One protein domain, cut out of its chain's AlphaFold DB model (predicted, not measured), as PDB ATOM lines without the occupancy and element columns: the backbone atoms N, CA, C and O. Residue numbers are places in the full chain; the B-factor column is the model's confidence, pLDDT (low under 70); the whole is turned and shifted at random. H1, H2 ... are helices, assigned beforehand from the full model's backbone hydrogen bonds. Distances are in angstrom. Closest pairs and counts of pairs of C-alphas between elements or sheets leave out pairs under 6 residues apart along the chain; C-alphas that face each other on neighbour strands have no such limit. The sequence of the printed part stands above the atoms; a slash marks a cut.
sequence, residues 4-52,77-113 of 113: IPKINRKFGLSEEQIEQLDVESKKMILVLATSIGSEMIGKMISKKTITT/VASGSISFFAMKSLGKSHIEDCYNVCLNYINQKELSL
ATOM      1  N   ILE A   4     139.833 117.627 163.977       87.06
ATOM      2  CA  ILE A   4     140.675 117.447 165.169       87.06
ATOM      3  C   ILE A   4     139.965 116.624 166.263       87.06
ATOM      4  O   ILE A   4     140.515 115.593 166.650       87.06
ATOM      5  N   PRO A   5     138.719 116.936 166.691       88.19
ATOM      6  CA  PRO A   5     138.021 116.125 167.694       88.19
ATOM      7  C   PRO A   5     137.787 114.677 167.250       88.19
ATOM      8  O   PRO A   5     137.842 113.755 168.061       88.19
ATOM      9  N   LYS A   6     137.566 114.447 165.946       91.31
ATOM     10  CA  LYS A   6     137.435 113.090 165.399       91.31
ATOM     11  C   LYS A   6     138.739 112.301 165.487       91.31
ATOM     12  O   LYS A   6     138.680 111.106 165.757       91.31
ATOM     13  N   ILE A   7     139.883 112.941 165.236       91.75
ATOM     14  CA  ILE A   7     141.194 112.301 165.381       91.75
ATOM     15  C   ILE A   7     141.436 111.982 166.859       91.75
ATOM     16  O   ILE A   7     141.653 110.818 167.173       91.75
ATOM     17  N   ASN A   8     141.266 112.955 167.762       90.19
ATOM     18  CA  ASN A   8     141.415 112.751 169.208       90.19
ATOM     19  C   ASN A   8     140.603 111.544 169.693       90.19
ATOM     20  O   ASN A   8     141.145 110.642 170.328       90.19
ATOM     21  N   ARG A   9     139.325 111.465 169.296       93.25
ATOM     22  CA  ARG A   9     138.441 110.361 169.686       93.25
ATOM     23  C   ARG A   9     138.912 108.990 169.199       93.25
ATOM     24  O   ARG A   9     138.730 107.999 169.901       93.25
ATOM     25  N   LYS A  10     139.513 108.918 168.006       94.06
ATOM     26  CA  LYS A  10     140.067 107.666 167.460       94.06
ATOM     27  C   LYS A  10     141.282 107.166 168.238       94.06
ATOM     28  O   LYS A  10     141.470 105.959 168.306       94.06
ATOM     29  N   PHE A  11     142.071 108.073 168.804       93.00
ATOM     30  CA  PHE A  11     143.255 107.740 169.598       93.00
ATOM     31  C   PHE A  11     142.965 107.583 171.098       93.00
ATOM     32  O   PHE A  11     143.876 107.281 171.859       93.00
ATOM     33  N   GLY A  12     141.720 107.782 171.548       92.00
ATOM     34  CA  GLY A  12     141.414 107.780 172.983       92.00
ATOM     35  C   GLY A  12     141.823 109.070 173.702       92.00
ATOM     36  O   GLY A  12     141.869 109.101 174.925       92.00
ATOM     37  N   LEU A  13     142.134 110.126 172.947       91.94
ATOM     38  CA  LEU A  13     142.662 111.399 173.436       91.94
ATOM     39  C   LEU A  13     141.613 112.525 173.387       91.94
ATOM     40  O   LEU A  13     141.978 113.704 173.369       91.94
ATOM     41  N   SER A  14     140.316 112.207 173.281       90.81
ATOM     42  CA  SER A  14     139.278 113.236 173.447       90.81
ATOM     43  C   SER A  14     139.230 113.711 174.897       90.81
ATOM     44  O   SER A  14     139.638 112.984 175.800       90.81
ATOM     45  N   GLU A  15     138.743 114.931 175.125       86.38
ATOM     46  CA  GLU A  15     138.645 115.513 176.469       86.38
ATOM     47  C   GLU A  15     137.873 114.581 177.411       86.38
ATOM     48  O   GLU A  15     138.377 114.224 178.469       86.38
ATOM     49  N   GLU A  16     136.738 114.049 176.954       90.62
ATOM     50  CA  GLU A  16     135.902 113.142 177.743       90.62
ATOM     51  C   GLU A  16     136.587 111.791 178.015       90.62
ATOM     52  O   GLU A  16     136.355 111.174 179.052       90.62
ATOM     53  N   GLN A  17     137.432 111.312 177.094       92.44
ATOM     54  CA  GLN A  17     138.183 110.062 177.265       92.44
ATOM     55  C   GLN A  17     139.358 110.244 178.226       92.44
ATOM     56  O   GLN A  17     139.586 109.391 179.079       92.44
ATOM     57  N   ILE A  18     140.069 111.370 178.131       90.44
ATOM     58  CA  ILE A  18     141.153 111.722 179.053       90.44
ATOM     59  C   ILE A  18     140.593 111.961 180.457       90.44
ATOM     60  O   ILE A  18     141.218 111.573 181.442       90.44
ATOM     61  N   GLU A  19     139.415 112.576 180.576       89.19
ATOM     62  CA  GLU A  19     138.768 112.827 181.863       89.19
ATOM     63  C   GLU A  19     138.496 111.552 182.662       89.19
ATOM     64  O   GLU A  19     138.646 111.583 183.886       89.19
ATOM     65  N   GLN A  20     138.179 110.454 181.971       92.81
ATOM     66  CA  GLN A  20     137.911 109.132 182.542       92.81
ATOM     67  C   GLN A  20     139.172 108.371 182.977       92.81
ATOM     68  O   GLN A  20     139.055 107.349 183.654       92.81
ATOM     69  N   LEU A  21     140.366 108.840 182.604       89.88
ATOM     70  CA  LEU A  21     141.622 108.238 183.042       89.88
ATOM     71  C   LEU A  21     141.927 108.579 184.503       89.88
ATOM     72  O   LEU A  21     141.533 109.628 185.026       89.88
ATOM     73  N   ASP A  22     142.695 107.701 185.140       92.94
ATOM     74  CA  ASP A  22     143.267 107.950 186.454       92.94
ATOM     75  C   ASP A  22     144.224 109.158 186.429       92.94
ATOM     76  O   ASP A  22     144.710 109.601 185.382       92.94
ATOM     77  N   VAL A  23     144.472 109.726 187.610       92.00
ATOM     78  CA  VAL A  23     145.213 110.989 187.759       92.00
ATOM     79  C   VAL A  23     146.629 110.889 187.185       92.00
ATOM     80  O   VAL A  23     147.113 111.853 186.585       92.00
ATOM     81  N   GLU A  24     147.283 109.737 187.335       90.50
ATOM     82  CA  GLU A  24     148.645 109.521 186.857       90.50
ATOM     83  C   GLU A  24     148.695 109.468 185.328       90.50
ATOM     84  O   GLU A  24     149.430 110.247 184.712       90.50
ATOM     85  N   SER A  25     147.840 108.654 184.701       90.31
ATOM     86  CA  SER A  25     147.762 108.582 183.237       90.31
ATOM     87  C   SER A  25     147.386 109.921 182.608       90.31
ATOM     88  O   SER A  25     147.989 110.333 181.615       90.31
ATOM     89  N   LYS A  26     146.439 110.652 183.209       89.88
ATOM     90  CA  LYS A  26     146.038 111.992 182.753       89.88
ATOM     91  C   LYS A  26     147.218 112.966 182.767       89.88
ATOM     92  O   LYS A  26     147.428 113.700 181.799       89.88
ATOM     93  N   LYS A  27     148.013 112.955 183.840       89.88
ATOM     94  CA  LYS A  27     149.215 113.790 183.961       89.88
ATOM     95  C   LYS A  27     150.267 113.405 182.920       89.88
ATOM     96  O   LYS A  27     150.822 114.293 182.276       89.88
ATOM     97  N   MET A  28     150.514 112.110 182.730       89.12
ATOM     98  CA  MET A  28     151.497 111.614 181.765       89.12
ATOM     99  C   MET A  28     151.124 112.011 180.331       89.12
ATOM    100  O   MET A  28     151.949 112.578 179.620       89.12
ATOM    101  N   ILE A  29     149.861 111.823 179.935       89.12
ATOM    102  CA  ILE A  29     149.365 112.237 178.615       89.12
ATOM    103  C   ILE A  29     149.522 113.746 178.408       89.12
ATOM    104  O   ILE A  29     149.977 114.165 177.345       89.12
ATOM    105  N   LEU A  30     149.203 114.571 179.410       86.12
ATOM    106  CA  LEU A  30     149.341 116.027 179.303       86.12
ATOM    107  C   LEU A  30     150.807 116.459 179.118       86.12
ATOM    108  O   LEU A  30     151.098 117.345 178.310       86.12
ATOM    109  N   VAL A  31     151.732 115.823 179.841       87.56
ATOM    110  CA  VAL A  31     153.176 116.073 179.710       87.56
ATOM    111  C   VAL A  31     153.670 115.658 178.327       87.56
ATOM    112  O   VAL A  31     154.341 116.448 177.663       87.56
ATOM    113  N   LEU A  32     153.297 114.467 177.855       87.00
ATOM    114  CA  LEU A  32     153.684 113.964 176.535       87.00
ATOM    115  C   LEU A  32     153.132 114.839 175.403       87.00
ATOM    116  O   LEU A  32     153.877 115.203 174.495       87.00
ATOM    117  N   ALA A  33     151.865 115.250 175.492       84.62
ATOM    118  CA  ALA A  33     151.242 116.156 174.531       84.62
ATOM    119  C   ALA A  33     151.964 117.512 174.462       84.62
ATOM    120  O   ALA A  33     152.225 118.029 173.375       84.62
ATOM    121  N   THR A  34     152.346 118.059 175.621       81.19
ATOM    122  CA  THR A  34     153.100 119.319 175.696       81.19
ATOM    123  C   THR A  34     154.519 119.159 175.144       81.19
ATOM    124  O   THR A  34     154.993 120.030 174.421       81.19
ATOM    125  N   SER A  35     155.185 118.033 175.425       78.50
ATOM    126  CA  SER A  35     156.552 117.753 174.965       78.50
ATOM    127  C   SER A  35     156.654 117.544 173.453       78.50
ATOM    128  O   SER A  35     157.681 117.870 172.868       78.50
ATOM    129  N   ILE A  36     155.609 117.005 172.821       79.62
ATOM    130  CA  ILE A  36     155.528 116.848 171.360       79.62
ATOM    131  C   ILE A  36     155.240 118.198 170.673       79.62
ATOM    132  O   ILE A  36     155.435 118.343 169.470       79.62
ATOM    133  N   GLY A  37     154.837 119.223 171.435       67.56
ATOM    134  CA  GLY A  37     154.536 120.556 170.909       67.56
ATOM    135  C   GLY A  37     153.164 120.651 170.238       67.56
ATOM    136  O   GLY A  37     152.883 121.630 169.545       67.56
ATOM    137  N   SER A  38     152.287 119.666 170.446       65.06
ATOM    138  CA  SER A  38     150.954 119.671 169.851       65.06
ATOM    139  C   SER A  38     149.973 120.428 170.740       65.06
ATOM    140  O   SER A  38     149.283 119.861 171.588       65.06
ATOM    141  N   GLU A  39     149.868 121.744 170.537       62.97
ATOM    142  CA  GLU A  39     148.882 122.574 171.246       62.97
ATOM    143  C   GLU A  39     147.420 122.204 170.921       62.97
ATOM    144  O   GLU A  39     146.505 122.696 171.580       62.97
ATOM    145  N   MET A  40     147.183 121.362 169.909       62.12
ATOM    146  CA  MET A  40     145.852 120.892 169.504       62.12
ATOM    147  C   MET A  40     145.386 119.635 170.247       62.12
ATOM    148  O   MET A  40     144.190 119.328 170.229       62.12
ATOM    149  N   ILE A  41     146.285 118.900 170.906       63.81
ATOM    150  CA  ILE A  41     145.899 117.723 171.687       63.81
ATOM    151  C   ILE A  41     145.192 118.192 172.961       63.81
ATOM    152  O   ILE A  41     145.712 119.005 173.721       63.81
ATOM    153  N   GLY A  42     143.963 117.711 173.165       55.81
ATOM    154  CA  GLY A  42     143.159 118.029 174.347       55.81
ATOM    155  C   GLY A  42     142.647 119.475 174.446       55.81
ATOM    156  O   GLY A  42     142.019 119.804 175.443       55.81
ATOM    157  N   LYS A  43     142.874 120.346 173.447       63.94
ATOM    158  CA  LYS A  43     142.341 121.722 173.443       63.94
ATOM    159  C   LYS A  43     141.269 121.918 172.380       63.94
ATOM    160  O   LYS A  43     141.485 121.688 171.191       63.94
ATOM    161  N   MET A  44     140.128 122.460 172.795       57.78
ATOM    162  CA  MET A  44     139.099 122.929 171.874       57.78
ATOM    163  C   MET A  44     139.491 124.300 171.296       57.78
ATOM    164  O   MET A  44     139.514 125.312 172.001       57.78
ATOM    165  N   ILE A  45     139.796 124.364 169.995       69.31
ATOM    166  CA  ILE A  45     140.051 125.646 169.324       69.31
ATOM    167  C   ILE A  45     138.720 126.368 169.077       69.31
ATOM    168  O   ILE A  45     137.898 125.947 168.269       69.31
ATOM    169  N   SER A  46     138.524 127.510 169.740       74.94
ATOM    170  CA  SER A  46     137.317 128.324 169.575       74.94
ATOM    171  C   SER A  46     137.338 129.185 168.305       74.94
ATOM    172  O   SER A  46     138.362 129.763 167.920       74.94
ATOM    173  N   LYS A  47     136.151 129.389 167.714       77.31
ATOM    174  CA  LYS A  47     135.919 130.319 166.592       77.31
ATOM    175  C   LYS A  47     136.435 131.735 166.885       77.31
ATOM    176  O   LYS A  47     136.924 132.411 165.978       77.31
ATOM    177  N   LYS A  48     136.366 132.201 168.139       82.25
ATOM    178  CA  LYS A  48     136.847 133.540 168.537       82.25
ATOM    179  C   LYS A  48     138.367 133.675 168.379       82.25
ATOM    180  O   LYS A  48     138.851 134.699 167.894       82.25
ATOM    181  N   THR A  49     139.111 132.628 168.727       79.94
ATOM    182  CA  THR A  49     140.572 132.586 168.599       79.94
ATOM    183  C   THR A  49     140.979 132.598 167.128       79.94
ATOM    184  O   THR A  49     141.775 133.439 166.713       79.94
ATOM    185  N   ILE A  50     140.338 131.751 166.313       82.12
ATOM    186  CA  ILE A  50     140.583 131.682 164.864       82.12
ATOM    187  C   ILE A  50     140.275 133.025 164.189       82.12
ATOM    188  O   ILE A  50     141.100 133.552 163.448       82.12
ATOM    189  N   THR A  51     139.113 133.624 164.464       85.19
ATOM    190  CA  THR A  51     138.711 134.899 163.836       85.19
ATOM    191  C   THR A  51     139.635 136.057 164.210       85.19
ATOM    192  O   THR A  51     139.920 136.905 163.364       85.19
ATOM    193  N   THR A  52     140.149 136.089 165.440       84.88
ATOM    194  CA  THR A  52     141.121 137.104 165.881       84.88
ATOM    195  C   THR A  52     142.451 136.957 165.144       84.88
ATOM    196  O   THR A  52     143.002 137.947 164.654       84.88
ATOM    197  N   VAL A  77     139.908 129.288 143.084       86.81
ATOM    198  CA  VAL A  77     140.405 127.911 142.906       86.81
ATOM    199  C   VAL A  77     141.764 127.719 143.582       86.81
ATOM    200  O   VAL A  77     141.963 126.741 144.307       86.81
ATOM    201  N   ALA A  78     142.686 128.670 143.406       86.00
ATOM    202  CA  ALA A  78     143.993 128.631 144.055       86.00
ATOM    203  C   ALA A  78     143.860 128.685 145.586       86.00
ATOM    204  O   ALA A  78     144.422 127.842 146.281       86.00
ATOM    205  N   SER A  79     143.055 129.612 146.113       85.31
ATOM    206  CA  SER A  79     142.789 129.740 147.553       85.31
ATOM    207  C   SER A  79     142.147 128.483 148.139       85.31
ATOM    208  O   SER A  79     142.582 128.001 149.185       85.31
ATOM    209  N   GLY A  80     141.154 127.907 147.452       88.62
ATOM    210  CA  GLY A  80     140.502 126.670 147.878       88.62
ATOM    211  C   GLY A  80     141.476 125.495 147.916       88.62
ATOM    212  O   GLY A  80     141.503 124.749 148.894       88.62
ATOM    213  N   SER A  81     142.342 125.384 146.907       91.25
ATOM    214  CA  SER A  81     143.381 124.351 146.845       91.25
ATOM    215  C   SER A  81     144.398 124.510 147.974       91.25
ATOM    216  O   SER A  81     144.654 123.558 148.707       91.25
ATOM    217  N   ILE A  82     144.929 125.719 148.177       90.81
ATOM    218  CA  ILE A  82     145.864 126.027 149.270       90.81
ATOM    219  C   ILE A  82     145.223 125.698 150.621       90.81
ATOM    220  O   ILE A  82     145.836 125.026 151.447       90.81
ATOM    221  N   SER A  83     143.970 126.109 150.822       89.19
ATOM    222  CA  SER A  83     143.216 125.837 152.049       89.19
ATOM    223  C   SER A  83     143.022 124.336 152.279       89.19
ATOM    224  O   SER A  83     143.223 123.851 153.392       89.19
ATOM    225  N   PHE A  84     142.683 123.581 151.229       92.56
ATOM    226  CA  PHE A  84     142.541 122.129 151.297       92.56
ATOM    227  C   PHE A  84     143.863 121.443 151.649       92.56
ATOM    228  O   PHE A  84     143.894 120.610 152.553       92.56
ATOM    229  N   PHE A  85     144.961 121.795 150.975       94.12
ATOM    230  CA  PHE A  85     146.275 121.213 151.255       94.12
ATOM    231  C   PHE A  85     146.773 121.572 152.654       94.12
ATOM    232  O   PHE A  85     147.273 120.689 153.349       94.12
ATOM    233  N   ALA A  86     146.571 122.814 153.097       91.38
ATOM    234  CA  ALA A  86     146.886 123.233 154.457       91.38
ATOM    235  C   ALA A  86     146.112 122.392 155.483       91.38
ATOM    236  O   ALA A  86     146.717 121.804 156.374       91.38
ATOM    237  N   MET A  87     144.794 122.248 155.315       90.25
ATOM    238  CA  MET A  87     143.961 121.442 156.214       90.25
ATOM    239  C   MET A  87     144.335 119.952 156.179       90.25
ATOM    240  O   MET A  87     144.394 119.300 157.219       90.25
ATOM    241  N   LYS A  88     144.629 119.403 154.992       92.81
ATOM    242  CA  LYS A  88     145.082 118.015 154.823       92.81
ATOM    243  C   LYS A  88     146.420 117.777 155.520       92.81
ATOM    244  O   LYS A  88     146.580 116.757 156.181       92.81
ATOM    245  N   SER A  89     147.367 118.700 155.370       90.88
ATOM    246  CA  SER A  89     148.674 118.627 156.024       90.88
ATOM    247  C   SER A  89     148.537 118.733 157.540       90.88
ATOM    248  O   SER A  89     149.128 117.933 158.257       90.88
ATOM    249  N   LEU A  90     147.702 119.658 158.023       89.25
ATOM    250  CA  LEU A  90     147.411 119.827 159.446       89.25
ATOM    251  C   LEU A  90     146.821 118.550 160.052       89.25
ATOM    252  O   LEU A  90     147.292 118.081 161.079       89.25
ATOM    253  N   GLY A  91     145.829 117.950 159.385       90.88
ATOM    254  CA  GLY A  91     145.225 116.698 159.835       90.88
ATOM    255  C   GLY A  91     146.222 115.540 159.887       90.88
ATOM    256  O   GLY A  91     146.199 114.771 160.841       90.88
ATOM    257  N   LYS A  92     147.115 115.430 158.894       93.00
ATOM    258  CA  LYS A  92     148.186 114.422 158.898       93.00
ATOM    259  C   LYS A  92     149.168 114.630 160.048       93.00
ATOM    260  O   LYS A  92     149.471 113.670 160.739       93.00
ATOM    261  N   SER A  93     149.618 115.867 160.258       90.56
ATOM    262  CA  SER A  93     150.502 116.209 161.378       90.56
ATOM    263  C   SER A  93     149.849 115.866 162.714       90.56
ATOM    264  O   SER A  93     150.462 115.222 163.546       90.56
ATOM    265  N   HIS A  94     148.571 116.207 162.887       90.25
ATOM    266  CA  HIS A  94     147.848 115.923 164.128       90.25
ATOM    267  C   HIS A  94     147.668 114.419 164.390       90.25
ATOM    268  O   HIS A  94     147.707 113.978 165.533       90.25
ATOM    269  N   ILE A  95     147.491 113.609 163.337       93.69
ATOM    270  CA  ILE A  95     147.484 112.139 163.457       93.69
ATOM    271  C   ILE A  95     148.831 111.639 163.990       93.69
ATOM    272  O   ILE A  95     148.845 110.793 164.879       93.69
ATOM    273  N   GLU A  96     149.934 112.164 163.456       93.25
ATOM    274  CA  GLU A  96     151.290 111.810 163.882       93.25
ATOM    275  C   GLU A  96     151.536 112.218 165.342       93.25
ATOM    276  O   GLU A  96     152.038 111.422 166.132       93.25
ATOM    277  N   ASP A  97     151.102 113.413 165.748       91.62
ATOM    278  CA  ASP A  97     151.229 113.867 167.134       91.62
ATOM    279  C   ASP A  97     150.460 112.947 168.100       91.62
ATOM    280  O   ASP A  97     151.005 112.508 169.113       91.62
ATOM    281  N   CYS A  98     149.200 112.612 167.779       90.88
ATOM    282  CA  CYS A  98     148.398 111.691 168.588       90.88
ATOM    283  C   CYS A  98     149.028 110.295 168.666       90.88
ATOM    284  O   CYS A  98     149.050 109.696 169.741       90.88
ATOM    285  N   TYR A  99     149.561 109.792 167.550       94.50
ATOM    286  CA  TYR A  99     150.275 108.520 167.516       94.50
ATOM    287  C   TYR A  99     151.494 108.537 168.447       94.50
ATOM    288  O   TYR A  99     151.632 107.648 169.286       94.50
ATOM    289  N   ASN A 100     152.325 109.577 168.365       92.94
ATOM    290  CA  ASN A 100     153.521 109.707 169.196       92.94
ATOM    291  C   ASN A 100     153.192 109.869 170.687       92.94
ATOM    292  O   ASN A 100     153.900 109.311 171.524       92.94
ATOM    293  N   VAL A 101     152.105 110.567 171.044       91.69
ATOM    294  CA  VAL A 101     151.631 110.627 172.440       91.69
ATOM    295  C   VAL A 101     151.292 109.229 172.951       91.69
ATOM    296  O   VAL A 101     151.780 108.835 174.009       91.69
ATOM    297  N   CYS A 102     150.484 108.471 172.207       92.69
ATOM    298  CA  CYS A 102     150.082 107.125 172.610       92.69
ATOM    299  C   CYS A 102     151.282 106.174 172.705       92.69
ATOM    300  O   CYS A 102     151.404 105.441 173.684       92.69
ATOM    301  N   LEU A 103     152.182 106.210 171.719       93.94
ATOM    302  CA  LEU A 103     153.381 105.378 171.695       93.94
ATOM    303  C   LEU A 103     154.288 105.669 172.898       93.94
ATOM    304  O   LEU A 103     154.687 104.752 173.610       93.94
ATOM    305  N   ASN A 104     154.562 106.946 173.173       91.88
ATOM    306  CA  ASN A 104     155.401 107.334 174.304       91.88
ATOM    307  C   ASN A 104     154.745 107.022 175.654       91.88
ATOM    308  O   ASN A 104     155.451 106.683 176.600       91.88
ATOM    309  N   TYR A 105     153.415 107.101 175.746       91.06
ATOM    310  CA  TYR A 105     152.678 106.708 176.947       91.06
ATOM    311  C   TYR A 105     152.833 105.209 177.231       91.06
ATOM    312  O   TYR A 105     153.151 104.832 178.355       91.06
ATOM    313  N   ILE A 106     152.673 104.357 176.209       91.88
ATOM    314  CA  ILE A 106     152.872 102.905 176.340       91.88
ATOM    315  C   ILE A 106     154.310 102.603 176.774       91.88
ATOM    316  O   ILE A 106     154.509 101.886 177.752       91.88
ATOM    317  N   ASN A 107     155.298 103.215 176.118       91.12
ATOM    318  CA  ASN A 107     156.712 103.006 176.437       91.12
ATOM    319  C   ASN A 107     157.065 103.443 177.868       91.12
ATOM    320  O   ASN A 107     157.816 102.755 178.553       91.12
ATOM    321  N   GLN A 108     156.530 104.575 178.346       86.56
ATOM    322  CA  GLN A 108     156.757 105.001 179.732       86.56
ATOM    323  C   GLN A 108     156.090 104.072 180.739       86.56
ATOM    324  O   GLN A 108     156.681 103.793 181.780       86.56
ATOM    325  N   LYS A 109     154.893 103.571 180.424       84.25
ATOM    326  CA  LYS A 109     154.185 102.628 181.285       84.25
ATOM    327  C   LYS A 109     154.942 101.307 181.433       84.25
ATOM    328  O   LYS A 109     155.014 100.785 182.540       84.25
ATOM    329  N   GLU A 110     155.539 100.799 180.354       81.38
ATOM    330  CA  GLU A 110     156.412  99.617 180.414       81.38
ATOM    331  C   GLU A 110     157.700  99.871 181.202       81.38
ATOM    332  O   GLU A 110     158.154  98.984 181.909       81.38
ATOM    333  N   LEU A 111     158.270 101.078 181.135       74.88
ATOM    334  CA  LEU A 111     159.480 101.427 181.890       74.88
ATOM    335  C   LEU A 111     159.225 101.617 183.399       74.88
ATOM    336  O   LEU A 111     160.165 101.614 184.191       74.88
ATOM    337  N   SER A 112     157.966 101.841 183.787       62.56
ATOM    338  CA  SER A 112     157.527 101.982 185.182       62.56
ATOM    339  C   SER A 112     157.057 100.675 185.838       62.56
ATOM    340  O   SER A 112     156.725 100.696 187.025       62.56
ATOM    341  N   LEU A 113     157.003  99.573 185.078       55.31
ATOM    342  CA  LEU A 113     156.690  98.213 185.541       55.31
ATOM    343  C   LEU A 113     157.971  97.398 185.753       55.31
ATOM    344  O   LEU A 113     157.954  96.553 186.676       55.31
TER     345      LEU A 113
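Overview. This is residues 4 to 52 and 77 to 113 of the 113 residues of an uncharacterized protein of Bacillus subtilis (UniProt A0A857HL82). One long straight helix, H5, makes the length of the domain, and H1, H2 and H3 gather along one side of its later part, H1 and H3 packing on it and H2 near both. Residues 77 to 89 of H5 stick out past this body as an arm, and H4 stands free, away from H5. The printed part has 86 residues with five named helices, H1 to H5 in order, and no named strand; its class is all helix. It is loose, with a radius of gyration of the C-alphas of 15.0 A, and spans 54 by 24 by 20 A.

Along the chain. Find C-alpha 77 at (140.405, 127.911, 142.906); from there H5, residues 77 to 111, runs 50.8 A to C-alpha 111 at (159.480, 101.427, 181.890). Look for H3 at residues 23 to 36, 20.2 A long, and for H1 at residues 4 to 11, 11.0 A, beginning at (140.675, 117.447, 165.169). H2 is residues 15 to 19, 6.0 A, and H4 is residues 47 to 52, 8.6 A.

Arrangement. Start at residues 97 to 105 of H5, which alone touch H3; the closest C-alphas, of Leu 32 and Val 101, are 5.7 A apart. These helices run opposite ways at a steep tilt of 47 degrees. With residues 91 to 102 alone H5 touches H1, closest at the C-alphas of Phe 11 and Cys 98, 6.6 A. They run the same way at a shallow tilt of 32 degrees, only just short of steep. H2 is close to H3 but not clearly touching, with the C-alphas of Ile 18 and Lys 26 closest at 6.1 A. H4 and H5 are apart. In H1, H2, H3, H4 and H5 every O i to N i+4 pair is within hydrogen-bond range.

Size, cuts and confidence. The C-alphas farthest apart, of Val 77 and Leu 113, are 54.5 A apart. Residues 53 to 76 are not printed, and C-alphas 52 and 77 are 24.8 A apart across this cut. Of the links printed whole, none is long. Look for pLDDT under 70 at residues 37 to 45 and 112 to 113.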